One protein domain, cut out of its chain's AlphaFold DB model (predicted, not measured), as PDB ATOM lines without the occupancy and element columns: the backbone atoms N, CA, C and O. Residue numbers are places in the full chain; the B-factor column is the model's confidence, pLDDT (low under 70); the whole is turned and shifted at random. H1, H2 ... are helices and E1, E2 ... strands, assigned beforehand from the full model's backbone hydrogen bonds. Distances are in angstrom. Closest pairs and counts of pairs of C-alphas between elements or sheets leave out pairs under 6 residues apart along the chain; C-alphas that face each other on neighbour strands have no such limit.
ATOM      1  N   ALA A 521     -14.125 -53.614  48.383       97.50
ATOM      2  CA  ALA A 521     -14.018 -55.058  48.570       97.50
ATOM      3  C   ALA A 521     -13.455 -55.425  49.954       97.50
ATOM      4  O   ALA A 521     -13.986 -56.320  50.612       97.50
ATOM      5  N   LEU A 522     -12.438 -54.706  50.441       96.81
ATOM      6  CA  LEU A 522     -11.886 -54.874  51.792       96.81
ATOM      7  C   LEU A 522     -12.938 -54.594  52.875       96.81
ATOM      8  O   LEU A 522     -13.020 -55.319  53.868       96.81
ATOM      9  N   ARG A 523     -13.769 -53.565  52.680       95.56
ATOM     10  CA  ARG A 523     -14.880 -53.232  53.586       95.56
ATOM     11  C   ARG A 523     -15.949 -54.313  53.597       95.56
ATOM     12  O   ARG A 523     -16.389 -54.713  54.672       95.56
ATOM     13  N   LEU A 524     -16.330 -54.812  52.421       96.81
ATOM     14  CA  LEU A 524     -17.287 -55.906  52.305       96.81
ATOM     15  C   LEU A 524     -16.754 -57.180  52.974       96.81
ATOM     16  O   LEU A 524     -17.481 -57.812  53.734       96.81
ATOM     17  N   PHE A 525     -15.473 -57.500  52.775       96.75
ATOM     18  CA  PHE A 525     -14.813 -58.624  53.437       96.75
ATOM     19  C   PHE A 525     -14.848 -58.480  54.961       96.75
ATOM     20  O   PHE A 525     -15.246 -59.404  55.667       96.75
ATOM     21  N   ARG A 526     -14.488 -57.298  55.478       95.00
ATOM     22  CA  ARG A 526     -14.534 -57.017  56.918       95.00
ATOM     23  C   ARG A 526     -15.938 -57.173  57.485       95.00
ATOM     24  O   ARG A 526     -16.074 -57.703  58.577       95.00
ATOM     25  N   HIS A 527     -16.958 -56.741  56.753       95.06
ATOM     26  CA  HIS A 527     -18.351 -56.910  57.156       95.06
ATOM     27  C   HIS A 527     -18.799 -58.385  57.145       95.06
ATOM     28  O   HIS A 527     -19.638 -58.772  57.947       95.06
ATOM     29  N   GLN A 528     -18.273 -59.212  56.239       96.06
ATOM     30  CA  GLN A 528     -18.644 -60.629  56.124       96.06
ATOM     31  C   GLN A 528     -17.888 -61.550  57.093       96.06
ATOM     32  O   GLN A 528     -18.396 -62.617  57.434       96.06
ATOM     33  N   HIS A 529     -16.675 -61.171  57.504       94.88
ATOM     34  CA  HIS A 529     -15.761 -62.037  58.255       94.88
ATOM     35  C   HIS A 529     -15.292 -61.457  59.597       94.88
ATOM     36  O   HIS A 529     -14.470 -62.088  60.262       94.88
ATOM     37  N   ASP A 530     -15.733 -60.251  59.963       94.56
ATOM     38  CA  ASP A 530     -15.332 -59.518  61.175       94.56
ATOM     39  C   ASP A 530     -13.811 -59.321  61.339       94.56
ATOM     40  O   ASP A 530     -13.296 -59.054  62.426       94.56
ATOM     41  N   ARG A 531     -13.057 -59.409  60.237       94.50
ATOM     42  CA  ARG A 531     -11.601 -59.207  60.188       94.50
ATOM     43  C   ARG A 531     -11.165 -58.617  58.853       94.50
ATOM     44  O   ARG A 531     -11.861 -58.749  57.853       94.50
ATOM     45  N   LEU A 532      -9.978 -58.018  58.813       95.12
ATOM     46  CA  LEU A 532      -9.324 -57.681  57.546       95.12
ATOM     47  C   LEU A 532      -8.683 -58.937  56.920       95.12
ATOM     48  O   LEU A 532      -8.290 -59.855  57.654       95.12
ATOM     49  N   PRO A 533      -8.583 -59.014  55.583       95.75
ATOM     50  CA  PRO A 533      -7.857 -60.101  54.942       95.75
ATOM     51  C   PRO A 533      -6.353 -59.970  55.209       95.75
ATOM     52  O   PRO A 533      -5.814 -58.872  55.313       95.75
ATOM     53  N   THR A 534      -5.649 -61.097  55.299       95.00
ATOM     54  CA  THR A 534      -4.185 -61.104  55.463       95.00
ATOM     55  C   THR A 534      -3.468 -60.720  54.169       95.00
ATOM     56  O   THR A 534      -2.350 -60.212  54.196       95.00
ATOM     57  N   SER A 535      -4.124 -60.925  53.024       95.19
ATOM     58  CA  SER A 535      -3.653 -60.507  51.704       95.19
ATOM     59  C   SER A 535      -4.824 -60.249  50.755       95.19
ATOM     60  O   SER A 535      -5.901 -60.819  50.926       95.19
ATOM     61  N   LEU A 536      -4.600 -59.474  49.686       95.50
ATOM     62  CA  LEU A 536      -5.628 -59.225  48.662       95.50
ATOM     63  C   LEU A 536      -6.129 -60.502  47.967       95.50
ATOM     64  O   LEU A 536      -7.201 -60.487  47.371       95.50
ATOM     65  N   LYS A 537      -5.388 -61.618  48.048       95.62
ATOM     66  CA  LYS A 537      -5.802 -62.892  47.441       95.62
ATOM     67  C   LYS A 537      -7.089 -63.436  48.053       95.62
ATOM     68  O   LYS A 537      -7.836 -64.093  47.347       95.62
ATOM     69  N   GLU A 538      -7.373 -63.129  49.319       96.31
ATOM     70  CA  GLU A 538      -8.613 -63.557  49.987       96.31
ATOM     71  C   GLU A 538      -9.869 -62.872  49.426       96.31
ATOM     72  O   GLU A 538     -10.975 -63.352  49.653       96.31
ATOM     73  N   LEU A 539      -9.720 -61.773  48.675       96.00
ATOM     74  CA  LEU A 539     -10.843 -61.100  48.016       96.00
ATOM     75  C   LEU A 539     -11.299 -61.831  46.742       96.00
ATOM     76  O   LEU A 539     -12.412 -61.603  46.270       96.00
ATOM     77  N   VAL A 540     -10.462 -62.710  46.183       94.88
ATOM     78  CA  VAL A 540     -10.688 -63.404  44.907       94.88
ATOM     79  C   VAL A 540     -10.957 -64.896  45.165       94.88
ATOM     80  O   VAL A 540     -10.261 -65.495  45.984       94.88
ATOM     81  N   PRO A 541     -11.912 -65.544  44.467       93.19
ATOM     82  CA  PRO A 541     -12.809 -64.999  43.439       93.19
ATOM     83  C   PRO A 541     -14.157 -64.501  43.991       93.19
ATOM     84  O   PRO A 541     -15.045 -64.150  43.220       93.19
ATOM     85  N   HIS A 542     -14.357 -64.554  45.311       90.06
ATOM     86  CA  HIS A 542     -15.687 -64.422  45.912       90.06
ATOM     87  C   HIS A 542     -16.222 -62.985  45.955       90.06
ATOM     88  O   HIS A 542     -17.425 -62.798  45.793       90.06
ATOM     89  N   ILE A 543     -15.358 -61.987  46.178       93.94
ATOM     90  CA  ILE A 543     -15.745 -60.565  46.206       93.94
ATOM     91  C   ILE A 543     -15.337 -59.870  44.908       93.94
ATOM     92  O   ILE A 543     -16.127 -59.126  44.336       93.94
ATOM     93  N   LEU A 544     -14.110 -60.117  44.447       93.44
ATOM     94  CA  LEU A 544     -13.576 -59.613  43.186       93.44
ATOM     95  C   LEU A 544     -13.363 -60.776  42.220       93.44
ATOM     96  O   LEU A 544     -12.812 -61.808  42.604       93.44
ATOM     97  N   ALA A 545     -13.734 -60.594  40.952       91.25
ATOM     98  CA  ALA A 545     -13.568 -61.631  39.930       91.25
ATOM     99  C   ALA A 545     -12.088 -61.950  39.645       91.25
ATOM    100  O   ALA A 545     -11.725 -63.096  39.386       91.25
ATOM    101  N   MET A 546     -11.226 -60.932  39.701       92.31
ATOM    102  CA  MET A 546      -9.789 -61.054  39.484       92.31
ATOM    103  C   MET A 546      -9.014 -60.058  40.344       92.31
ATOM    104  O   MET A 546      -9.570 -59.078  40.832       92.31
ATOM    105  N   MET A 547      -7.714 -60.308  40.515       93.50
ATOM    106  CA  MET A 547      -6.831 -59.405  41.252       93.50
ATOM    107  C   MET A 547      -6.705 -58.058  40.516       93.50
ATOM    108  O   MET A 547      -6.250 -58.056  39.368       93.50
ATOM    109  N   PRO A 548      -7.039 -56.919  41.150       92.12
ATOM    110  CA  PRO A 548      -6.848 -55.607  40.543       92.12
ATOM    111  C   PRO A 548      -5.359 -55.307  40.359       92.12
ATOM    112  O   PRO A 548      -4.580 -55.334  41.315       92.12
ATOM    113  N   LEU A 549      -4.969 -55.015  39.118       94.25
ATOM    114  CA  LEU A 549      -3.597 -54.650  38.773       94.25
ATOM    115  C   LEU A 549      -3.420 -53.131  38.799       94.25
ATOM    116  O   LEU A 549      -4.279 -52.380  38.339       94.25
ATOM    117  N   ASP A 550      -2.282 -52.667  39.283       93.44
ATOM    118  CA  ASP A 550      -1.840 -51.291  39.142       93.44
ATOM    119  C   ASP A 550      -1.562 -50.992  37.651       93.44
ATOM    120  O   ASP A 550      -0.765 -51.697  37.025       93.44
ATOM    121  N   PRO A 551      -2.197 -49.975  37.039       90.75
ATOM    122  CA  PRO A 551      -1.968 -49.644  35.632       90.75
ATOM    123  C   PRO A 551      -0.541 -49.157  35.325       90.75
ATOM    124  O   PRO A 551      -0.140 -49.198  34.162       90.75
ATOM    125  N   PHE A 552       0.230 -48.717  36.323       89.81
ATOM    126  CA  PHE A 552       1.600 -48.235  36.134       89.81
ATOM    127  C   PHE A 552       2.644 -49.357  36.161       89.81
ATOM    128  O   PHE A 552       3.595 -49.314  35.385       89.81
ATOM    129  N   THR A 553       2.462 -50.377  37.004       92.06
ATOM    130  CA  THR A 553       3.416 -51.499  37.147       92.06
ATOM    131  C   THR A 553       2.920 -52.809  36.546       92.06
ATOM    132  O   THR A 553       3.715 -53.728  36.366       92.06
ATOM    133  N   GLN A 554       1.622 -52.918  36.242       92.56
ATOM    134  CA  GLN A 554       0.944 -54.163  35.853       92.56
ATOM    135  C   GLN A 554       1.068 -55.283  36.904       92.56
ATOM    136  O   GLN A 554       0.875 -56.460  36.604       92.56
ATOM    137  N   GLN A 555       1.367 -54.922  38.154       94.25
ATOM    138  CA  GLN A 555       1.419 -55.818  39.311       94.25
ATOM    139  C   GLN A 555       0.206 -55.576  40.221       94.25
ATOM    140  O   GLN A 555      -0.452 -54.549  40.079       94.25
ATOM    141  N   PRO A 556      -0.140 -56.490  41.146       95.31
ATOM    142  CA  PRO A 556      -1.204 -56.236  42.115       95.31
ATOM    143  C   PRO A 556      -0.977 -54.938  42.900       95.31
ATOM    144  O   PRO A 556       0.165 -54.606  43.219       95.31
ATOM    145  N   LEU A 557      -2.061 -54.240  43.250       95.12
ATOM    146  CA  LEU A 557      -1.992 -53.078  44.145       95.12
ATOM    147  C   LEU A 557      -1.301 -53.436  45.469       95.12
ATOM    148  O   LEU A 557      -1.439 -54.549  45.988       95.12
ATOM    149  N   LEU A 558      -0.583 -52.474  46.042       94.50
ATOM    150  CA  LEU A 558       0.165 -52.683  47.273       94.50
ATOM    151  C   LEU A 558      -0.770 -52.548  48.473       94.50
ATOM    152  O   LEU A 558      -1.391 -51.508  48.692       94.50
ATOM    153  N   TYR A 559      -0.864 -53.627  49.249       95.31
ATOM    154  CA  TYR A 559      -1.715 -53.744  50.428       95.31
ATOM    155  C   TYR A 559      -0.884 -54.125  51.648       95.31
ATOM    156  O   TYR A 559      -0.169 -55.129  51.637       95.31
ATOM    157  N   ARG A 560      -0.999 -53.334  52.713       93.25
ATOM    158  CA  ARG A 560      -0.310 -53.559  53.986       93.25
ATOM    159  C   ARG A 560      -1.342 -53.575  55.114       93.25
ATOM    160  O   ARG A 560      -1.805 -52.499  55.505       93.25
ATOM    161  N   PRO A 561      -1.735 -54.756  55.624       91.62
ATOM    162  CA  PRO A 561      -2.651 -54.837  56.751       91.62
ATOM    163  C   PRO A 561      -1.968 -54.325  58.025       91.62
ATOM    164  O   PRO A 561      -0.798 -54.600  58.288       91.62
ATOM    165  N   LEU A 562      -2.719 -53.582  58.828       89.12
ATOM    166  CA  LEU A 562      -2.362 -53.135  60.172       89.12
ATOM    167  C   LEU A 562      -3.364 -53.739  61.165       89.12
ATOM    168  O   LEU A 562      -4.379 -54.316  60.776       89.12
ATOM    169  N   LYS A 563      -3.110 -53.591  62.470       83.25
ATOM    170  CA  LYS A 563      -3.931 -54.223  63.522       83.25
ATOM    171  C   LYS A 563      -5.434 -53.910  63.407       83.25
ATOM    172  O   LYS A 563      -6.254 -54.783  63.663       83.25
ATOM    173  N   TYR A 564      -5.780 -52.680  63.023       81.19
ATOM    174  CA  TYR A 564      -7.171 -52.208  62.920       81.19
ATOM    175  C   TYR A 564      -7.462 -51.427  61.629       81.19
ATOM    176  O   TYR A 564      -8.540 -50.855  61.472       81.19
ATOM    177  N   SER A 565      -6.498 -51.363  60.714       87.88
ATOM    178  CA  SER A 565      -6.547 -50.552  59.497       87.88
ATOM    179  C   SER A 565      -5.679 -51.188  58.412       87.88
ATOM    180  O   SER A 565      -5.170 -52.293  58.586       87.88
ATOM    181  N   TYR A 566      -5.516 -50.528  57.274       92.50
ATOM    182  CA  TYR A 566      -4.603 -50.959  56.223       92.50
ATOM    183  C   TYR A 566      -4.083 -49.751  55.451       92.50
ATOM    184  O   TYR A 566      -4.682 -48.677  55.481       92.50
ATOM    185  N   VAL A 567      -2.980 -49.950  54.739       91.31
ATOM    186  CA  VAL A 567      -2.511 -49.036  53.696       91.31
ATOM    187  C   VAL A 567      -2.728 -49.720  52.353       91.31
ATOM    188  O   VAL A 567      -2.301 -50.860  52.169       91.31
ATOM    189  N   LEU A 568      -3.412 -49.038  51.437       93.69
ATOM    190  CA  LEU A 568      -3.676 -49.498  50.077       93.69
ATOM    191  C   LEU A 568      -3.246 -48.405  49.096       93.69
ATOM    192  O   LEU A 568      -3.691 -47.262  49.224       93.69
ATOM    193  N   TYR A 569      -2.386 -48.743  48.136       92.62
ATOM    194  CA  TYR A 569      -1.846 -47.764  47.199       92.62
ATOM    195  C   TYR A 569      -1.355 -48.371  45.876       92.62
ATOM    196  O   TYR A 569      -1.131 -49.574  45.749       92.62
ATOM    197  N   SER A 570      -1.224 -47.492  44.887       91.75
ATOM    198  CA  SER A 570      -0.510 -47.689  43.625       91.75
ATOM    199  C   SER A 570       0.860 -47.018  43.721       91.75
ATOM    200  O   SER A 570       0.986 -46.018  44.423       91.75
ATOM    201  N   THR A 571       1.868 -47.505  43.003       89.25
ATOM    202  CA  THR A 571       3.199 -46.864  42.961       89.25
ATOM    203  C   THR A 571       3.212 -45.561  42.161       89.25
ATOM    204  O   THR A 571       4.202 -44.849  42.150       89.25
ATOM    205  N   GLY A 572       2.135 -45.260  41.429       85.38
ATOM    206  CA  GLY A 572       2.054 -44.055  40.614       85.38
ATOM    207  C   GLY A 572       2.957 -44.069  39.364       85.38
ATOM    208  O   GLY A 572       3.529 -45.101  39.001       85.38
ATOM    209  N   PRO A 573       3.046 -42.926  38.650       81.19
ATOM    210  CA  PRO A 573       3.650 -42.828  37.316       81.19
ATOM    211  C   PRO A 573       5.137 -43.176  37.201       81.19
ATOM    212  O   PRO A 573       5.601 -43.458  36.100       81.19
ATOM    213  N   ASP A 574       5.891 -43.112  38.291       83.19
ATOM    214  CA  ASP A 574       7.313 -43.459  38.340       83.19
ATOM    215  C   ASP A 574       7.570 -44.937  38.622       83.19
ATOM    216  O   ASP A 574       8.713 -45.381  38.486       83.19
ATOM    217  N   ALA A 575       6.517 -45.694  38.949       85.12
ATOM    218  CA  ALA A 575       6.562 -47.137  39.157       85.12
ATOM    219  C   ALA A 575       7.554 -47.578  40.253       85.12
ATOM    220  O   ALA A 575       8.076 -48.695  40.207       85.12
ATOM    221  N   ARG A 576       7.831 -46.713  41.237       86.50
ATOM    222  CA  ARG A 576       8.677 -47.019  42.398       86.50
ATOM    223  C   ARG A 576       7.815 -47.046  43.653       86.50
ATOM    224  O   ARG A 576       6.995 -46.167  43.854       86.50
ATOM    225  N   ASP A 577       8.004 -48.077  44.476       86.81
ATOM    226  CA  ASP A 577       7.356 -48.168  45.789       86.81
ATOM    227  C   ASP A 577       8.122 -47.298  46.792       86.81
ATOM    228  O   ASP A 577       9.239 -47.639  47.197       86.81
ATOM    229  N   ASP A 578       7.512 -46.197  47.220       82.69
ATOM    230  CA  ASP A 578       8.044 -45.312  48.264       82.69
ATOM    231  C   ASP A 578       7.648 -45.758  49.684       82.69
ATOM    232  O   ASP A 578       7.942 -45.093  50.689       82.69
ATOM    233  N   GLY A 579       6.991 -46.908  49.802       82.06
ATOM    234  CA  GLY A 579       6.571 -47.503  51.055       82.06
ATOM    235  C   GLY A 579       5.268 -46.937  51.613       82.06
ATOM    236  O   GLY A 579       5.077 -46.981  52.830       82.06
ATOM    237  N   GLY A 580       4.385 -46.417  50.766       76.81
ATOM    238  CA  GLY A 580       3.143 -45.743  51.144       76.81
ATOM    239  C   GLY A 580       3.361 -44.295  51.588       76.81
ATOM    240  O   GLY A 580       2.597 -43.776  52.406       76.81
ATOM    241  N   LYS A 581       4.425 -43.634  51.112       72.62
ATOM    242  CA  LYS A 581       4.712 -42.231  51.448       72.62
ATOM    243  C   LYS A 581       3.986 -41.290  50.492       72.62
ATOM    244  O   LYS A 581       4.502 -40.887  49.458       72.62
ATOM    245  N   PHE A 582       2.796 -40.869  50.897       73.94
ATOM    246  CA  PHE A 582       2.000 -39.894  50.152       73.94
ATOM    247  C   PHE A 582       2.509 -38.463  50.403       73.94
ATOM    248  O   PHE A 582       2.666 -38.047  51.554       73.94
ATOM    249  N   HIS A 583       2.743 -37.670  49.354       58.38
ATOM    250  CA  HIS A 583       3.193 -36.280  49.513       58.38
ATOM    251  C   HIS A 583       2.167 -35.374  50.239       58.38
ATOM    252  O   HIS A 583       0.948 -35.485  50.063       58.38
ATOM    253  N   ARG A 584       2.677 -34.434  51.053       45.50
ATOM    254  CA  ARG A 584       1.927 -33.303  51.647       45.50
ATOM    255  C   ARG A 584       1.856 -32.156  50.622       45.50
ATOM    256  O   ARG A 584       2.787 -31.960  49.851       45.50
ATOM    257  N   PHE A 585       0.750 -31.410  50.595       41.81
ATOM    258  CA  PHE A 585       0.487 -30.363  49.594       41.81
ATOM    259  C   PHE A 585       1.604 -29.302  49.468       41.81
ATOM    260  O   PHE A 585       2.042 -28.730  50.460       41.81
ATOM    261  N   GLY A 586       1.953 -28.974  48.220       39.50
ATOM    262  CA  GLY A 586       2.897 -27.939  47.778       39.50
ATOM    263  C   GLY A 586       2.951 -27.942  46.244       39.50
ATOM    264  O   GLY A 586       2.401 -28.853  45.636       39.50
ATOM    265  N   SER A 587       3.550 -26.944  45.593       38.38
ATOM    266  CA  SER A 587       3.613 -26.720  44.126       38.38
ATOM    267  C   SER A 587       4.067 -27.891  43.237       38.38
ATOM    268  O   SER A 587       4.017 -27.775  42.013       38.38
ATOM    269  N   ASP A 588       4.452 -29.006  43.841       41.34
ATOM    270  CA  ASP A 588       5.255 -30.070  43.252       41.34
ATOM    271  C   ASP A 588       4.398 -31.283  42.835       41.34
ATOM    272  O   ASP A 588       4.820 -32.103  42.024       41.34
ATOM    273  N   ALA A 589       3.129 -31.341  43.270       44.69
ATOM    274  CA  ALA A 589       2.181 -32.419  42.943       44.69
ATOM    275  C   ALA A 589       1.835 -32.540  41.442       44.69
ATOM    276  O   ALA A 589       1.301 -33.556  41.005       44.69
ATOM    277  N   TYR A 590       2.112 -31.502  40.648       44.59
ATOM    278  CA  TYR A 590       1.848 -31.507  39.206       44.59
ATOM    279  C   TYR A 590       3.073 -31.857  38.358       44.59
ATOM    280  O   TYR A 590       2.897 -32.191  37.190       44.59
ATOM    281  N   ASN A 591       4.283 -31.799  38.927       42.03
ATOM    282  CA  ASN A 591       5.526 -31.847  38.157       42.03
ATOM    283  C   ASN A 591       6.422 -33.060  38.443       42.03
ATOM    284  O   ASN A 591       7.506 -33.115  37.863       42.03
ATOM    285  N   HIS A 592       6.064 -34.003  39.324       44.03
ATOM    286  CA  HIS A 592       7.031 -35.019  39.771       44.03
ATOM    287  C   HIS A 592       6.636 -36.463  39.441       44.03
ATOM    288  O   HIS A 592       5.614 -36.988  39.881       44.03
ATOM    289  N   ASN A 593       7.522 -37.076  38.655       46.12
ATOM    290  CA  ASN A 593       7.720 -38.506  38.453       46.12
ATOM    291  C   ASN A 593       8.241 -39.138  39.759       46.12
ATOM    292  O   ASN A 593       9.462 -39.275  39.879       46.12
ATOM    293  N   GLY A 594       7.401 -39.494  40.741       52.50
ATOM    294  CA  GLY A 594       8.024 -40.006  41.964       52.50
ATOM    295  C   GLY A 594       7.248 -40.569  43.145       52.50
ATOM    296  O   GLY A 594       7.954 -40.795  44.110       52.50
ATOM    297  N   HIS A 595       5.911 -40.684  43.184       63.72
ATOM    298  CA  HIS A 595       5.240 -40.982  44.467       63.72
ATOM    299  C   HIS A 595       4.036 -41.917  44.386       63.72
ATOM    300  O   HIS A 595       3.182 -41.781  43.506       63.72
ATOM    301  N   ASP A 596       3.916 -42.729  45.440       77.25
ATOM    302  CA  ASP A 596       2.788 -43.612  45.733       77.25
ATOM    303  C   ASP A 596       1.449 -42.865  45.831       77.25
ATOM    304  O   ASP A 596       1.354 -41.752  46.359       77.25
ATOM    305  N   TRP A 597       0.379 -43.509  45.366       79.19
ATOM    306  CA  TRP A 597      -0.975 -42.973  45.251       79.19
ATOM    307  C   TRP A 597      -1.998 -43.792  46.029       79.19
ATOM    308  O   TRP A 597      -2.200 -44.972  45.756       79.19
ATOM    309  N   SER A 598      -2.720 -43.134  46.933       84.94
ATOM    310  CA  SER A 598      -3.867 -43.694  47.653       84.94
ATOM    311  C   SER A 598      -5.168 -42.968  47.313       84.94
ATOM    312  O   SER A 598      -5.165 -41.898  46.694       84.94
ATOM    313  N   LEU A 599      -6.298 -43.519  47.768       82.81
ATOM    314  CA  LEU A 599      -7.605 -42.860  47.669       82.81
ATOM    315  C   LEU A 599      -7.618 -41.490  48.354       82.81
ATOM    316  O   LEU A 599      -8.264 -40.559  47.882       82.81
ATOM    317  N   GLU A 600      -6.848 -41.311  49.421       73.69
ATOM    318  CA  GLU A 600      -6.699 -40.027  50.099       73.69
ATOM    319  C   GLU A 600      -5.999 -38.991  49.214       73.69
ATOM    320  O   GLU A 600      -6.259 -37.801  49.363       73.69
ATOM    321  N   GLY A 601      -5.143 -39.415  48.279       65.25
ATOM    322  CA  GLY A 601      -4.585 -38.545  47.241       65.25
ATOM    323  C   GLY A 601      -5.645 -38.053  46.248       65.25
ATOM    324  O   GLY A 601      -5.549 -36.931  45.759       65.25
ATOM    325  N   VAL A 602      -6.688 -38.852  46.004       61.84
ATOM    326  CA  VAL A 602      -7.823 -38.520  45.120       61.84
ATOM    327  C   VAL A 602      -8.750 -37.489  45.759       61.84
ATOM    328  O   VAL A 602      -9.206 -36.564  45.091       61.84
ATOM    329  N   LEU A 603      -8.995 -37.620  47.065       62.34
ATOM    330  CA  LEU A 603      -9.889 -36.752  47.846       62.34
ATOM    331  C   LEU A 603      -9.289 -35.394  48.215       62.34
ATOM    332  O   LEU A 603      -9.961 -34.545  48.795       62.34
ATOM    333  N   ARG A 604      -8.012 -35.186  47.912       57.88
ATOM    334  CA  ARG A 604      -7.264 -33.976  48.233       57.88
ATOM    335  C   ARG A 604      -7.422 -32.972  47.083       57.88
ATOM    336  O   ARG A 604      -6.763 -33.126  46.054       57.88
ATOM    337  N   PRO A 605      -8.282 -31.938  47.206       39.44
ATOM    338  CA  PRO A 605      -8.617 -31.082  46.079       39.44
ATOM    339  C   PRO A 605      -7.391 -30.298  45.621       39.44
ATOM    340  O   PRO A 605      -6.756 -29.556  46.374       39.44
ATOM    341  N   SER A 606      -7.079 -30.425  44.338       37.97
ATOM    342  CA  SER A 606      -6.076 -29.599  43.695       37.97
ATOM    343  C   SER A 606      -6.741 -28.290  43.248       37.97
ATOM    344  O   SER A 606      -7.370 -28.181  42.199       37.97
ATOM    345  N   TRP A 607      -6.632 -27.263  44.088       29.92
ATOM    346  CA  TRP A 607      -7.226 -25.930  43.901       29.92
ATOM    347  C   TRP A 607      -6.884 -25.240  42.560       29.92
ATOM    348  O   TRP A 607      -7.483 -24.220  42.224       29.92
TER     349      TRP A 607
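AT A GLANCE: This is residues 521 to 607 of the 707 residues of an uncharacterized protein of Anatilimnocola aggregata (UniProt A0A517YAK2). Little regular structure: a small two-strand hairpin, E1 and E2, sits in the middle of an elongated, loop-rich domain, with H1 and H2 towards one end and the long loop of residues 570 to 598 reaching to the other. The 87 printed residues hold H1, H2, E1, E2, H3 in that order, an antiparallel sheet E1 - E2 and a mixed class, with 25 residues in named elements. It is only just compact, close to loose, with radius of gyration of the C-alphas 14.4 A and spans of 43 by 25 by 21 A.

IN THESE COORDINATES: H1, residues 521 to 529, begins at C-alpha 521 (-14.018, -55.058, 48.570) and is 12.1 A long. H2 is residues 536 to 539, E1 558 to 561 at 10.1 A, E2 566 to 569 at 10.0 A. H3, residues 599 to 602, ends at C-alpha 602 (-7.823, -38.520, 45.120).

HOW THE PARTS SIT: H1 and H2 only just touch, with 3 pairs of C-alphas within 8 A, the closest those of Ala 521 and Leu 539, 6.8 A. The hairpin E1 and E2 is antiparallel at 175 degrees; N 560 and O 567 are 2.8 A apart. The closest C-alphas of E2 and H3, Tyr 569 and Leu 599, are 7.6 A apart. H1 and H3 are apart. In H1 every O i to N i+4 pair is within hydrogen-bond range; H2 and H3 are too short for one, and each has its 1 O i to N i+3 pair within range.

THE WHOLE: The farthest C-alphas, His 529 and Ser 587, are 42.7 A apart. The printed part has no cut. The links H2 to E1 and E2 to H3 are long. The pLDDT is under 70 at residues 583 to 595 and 601 to 607.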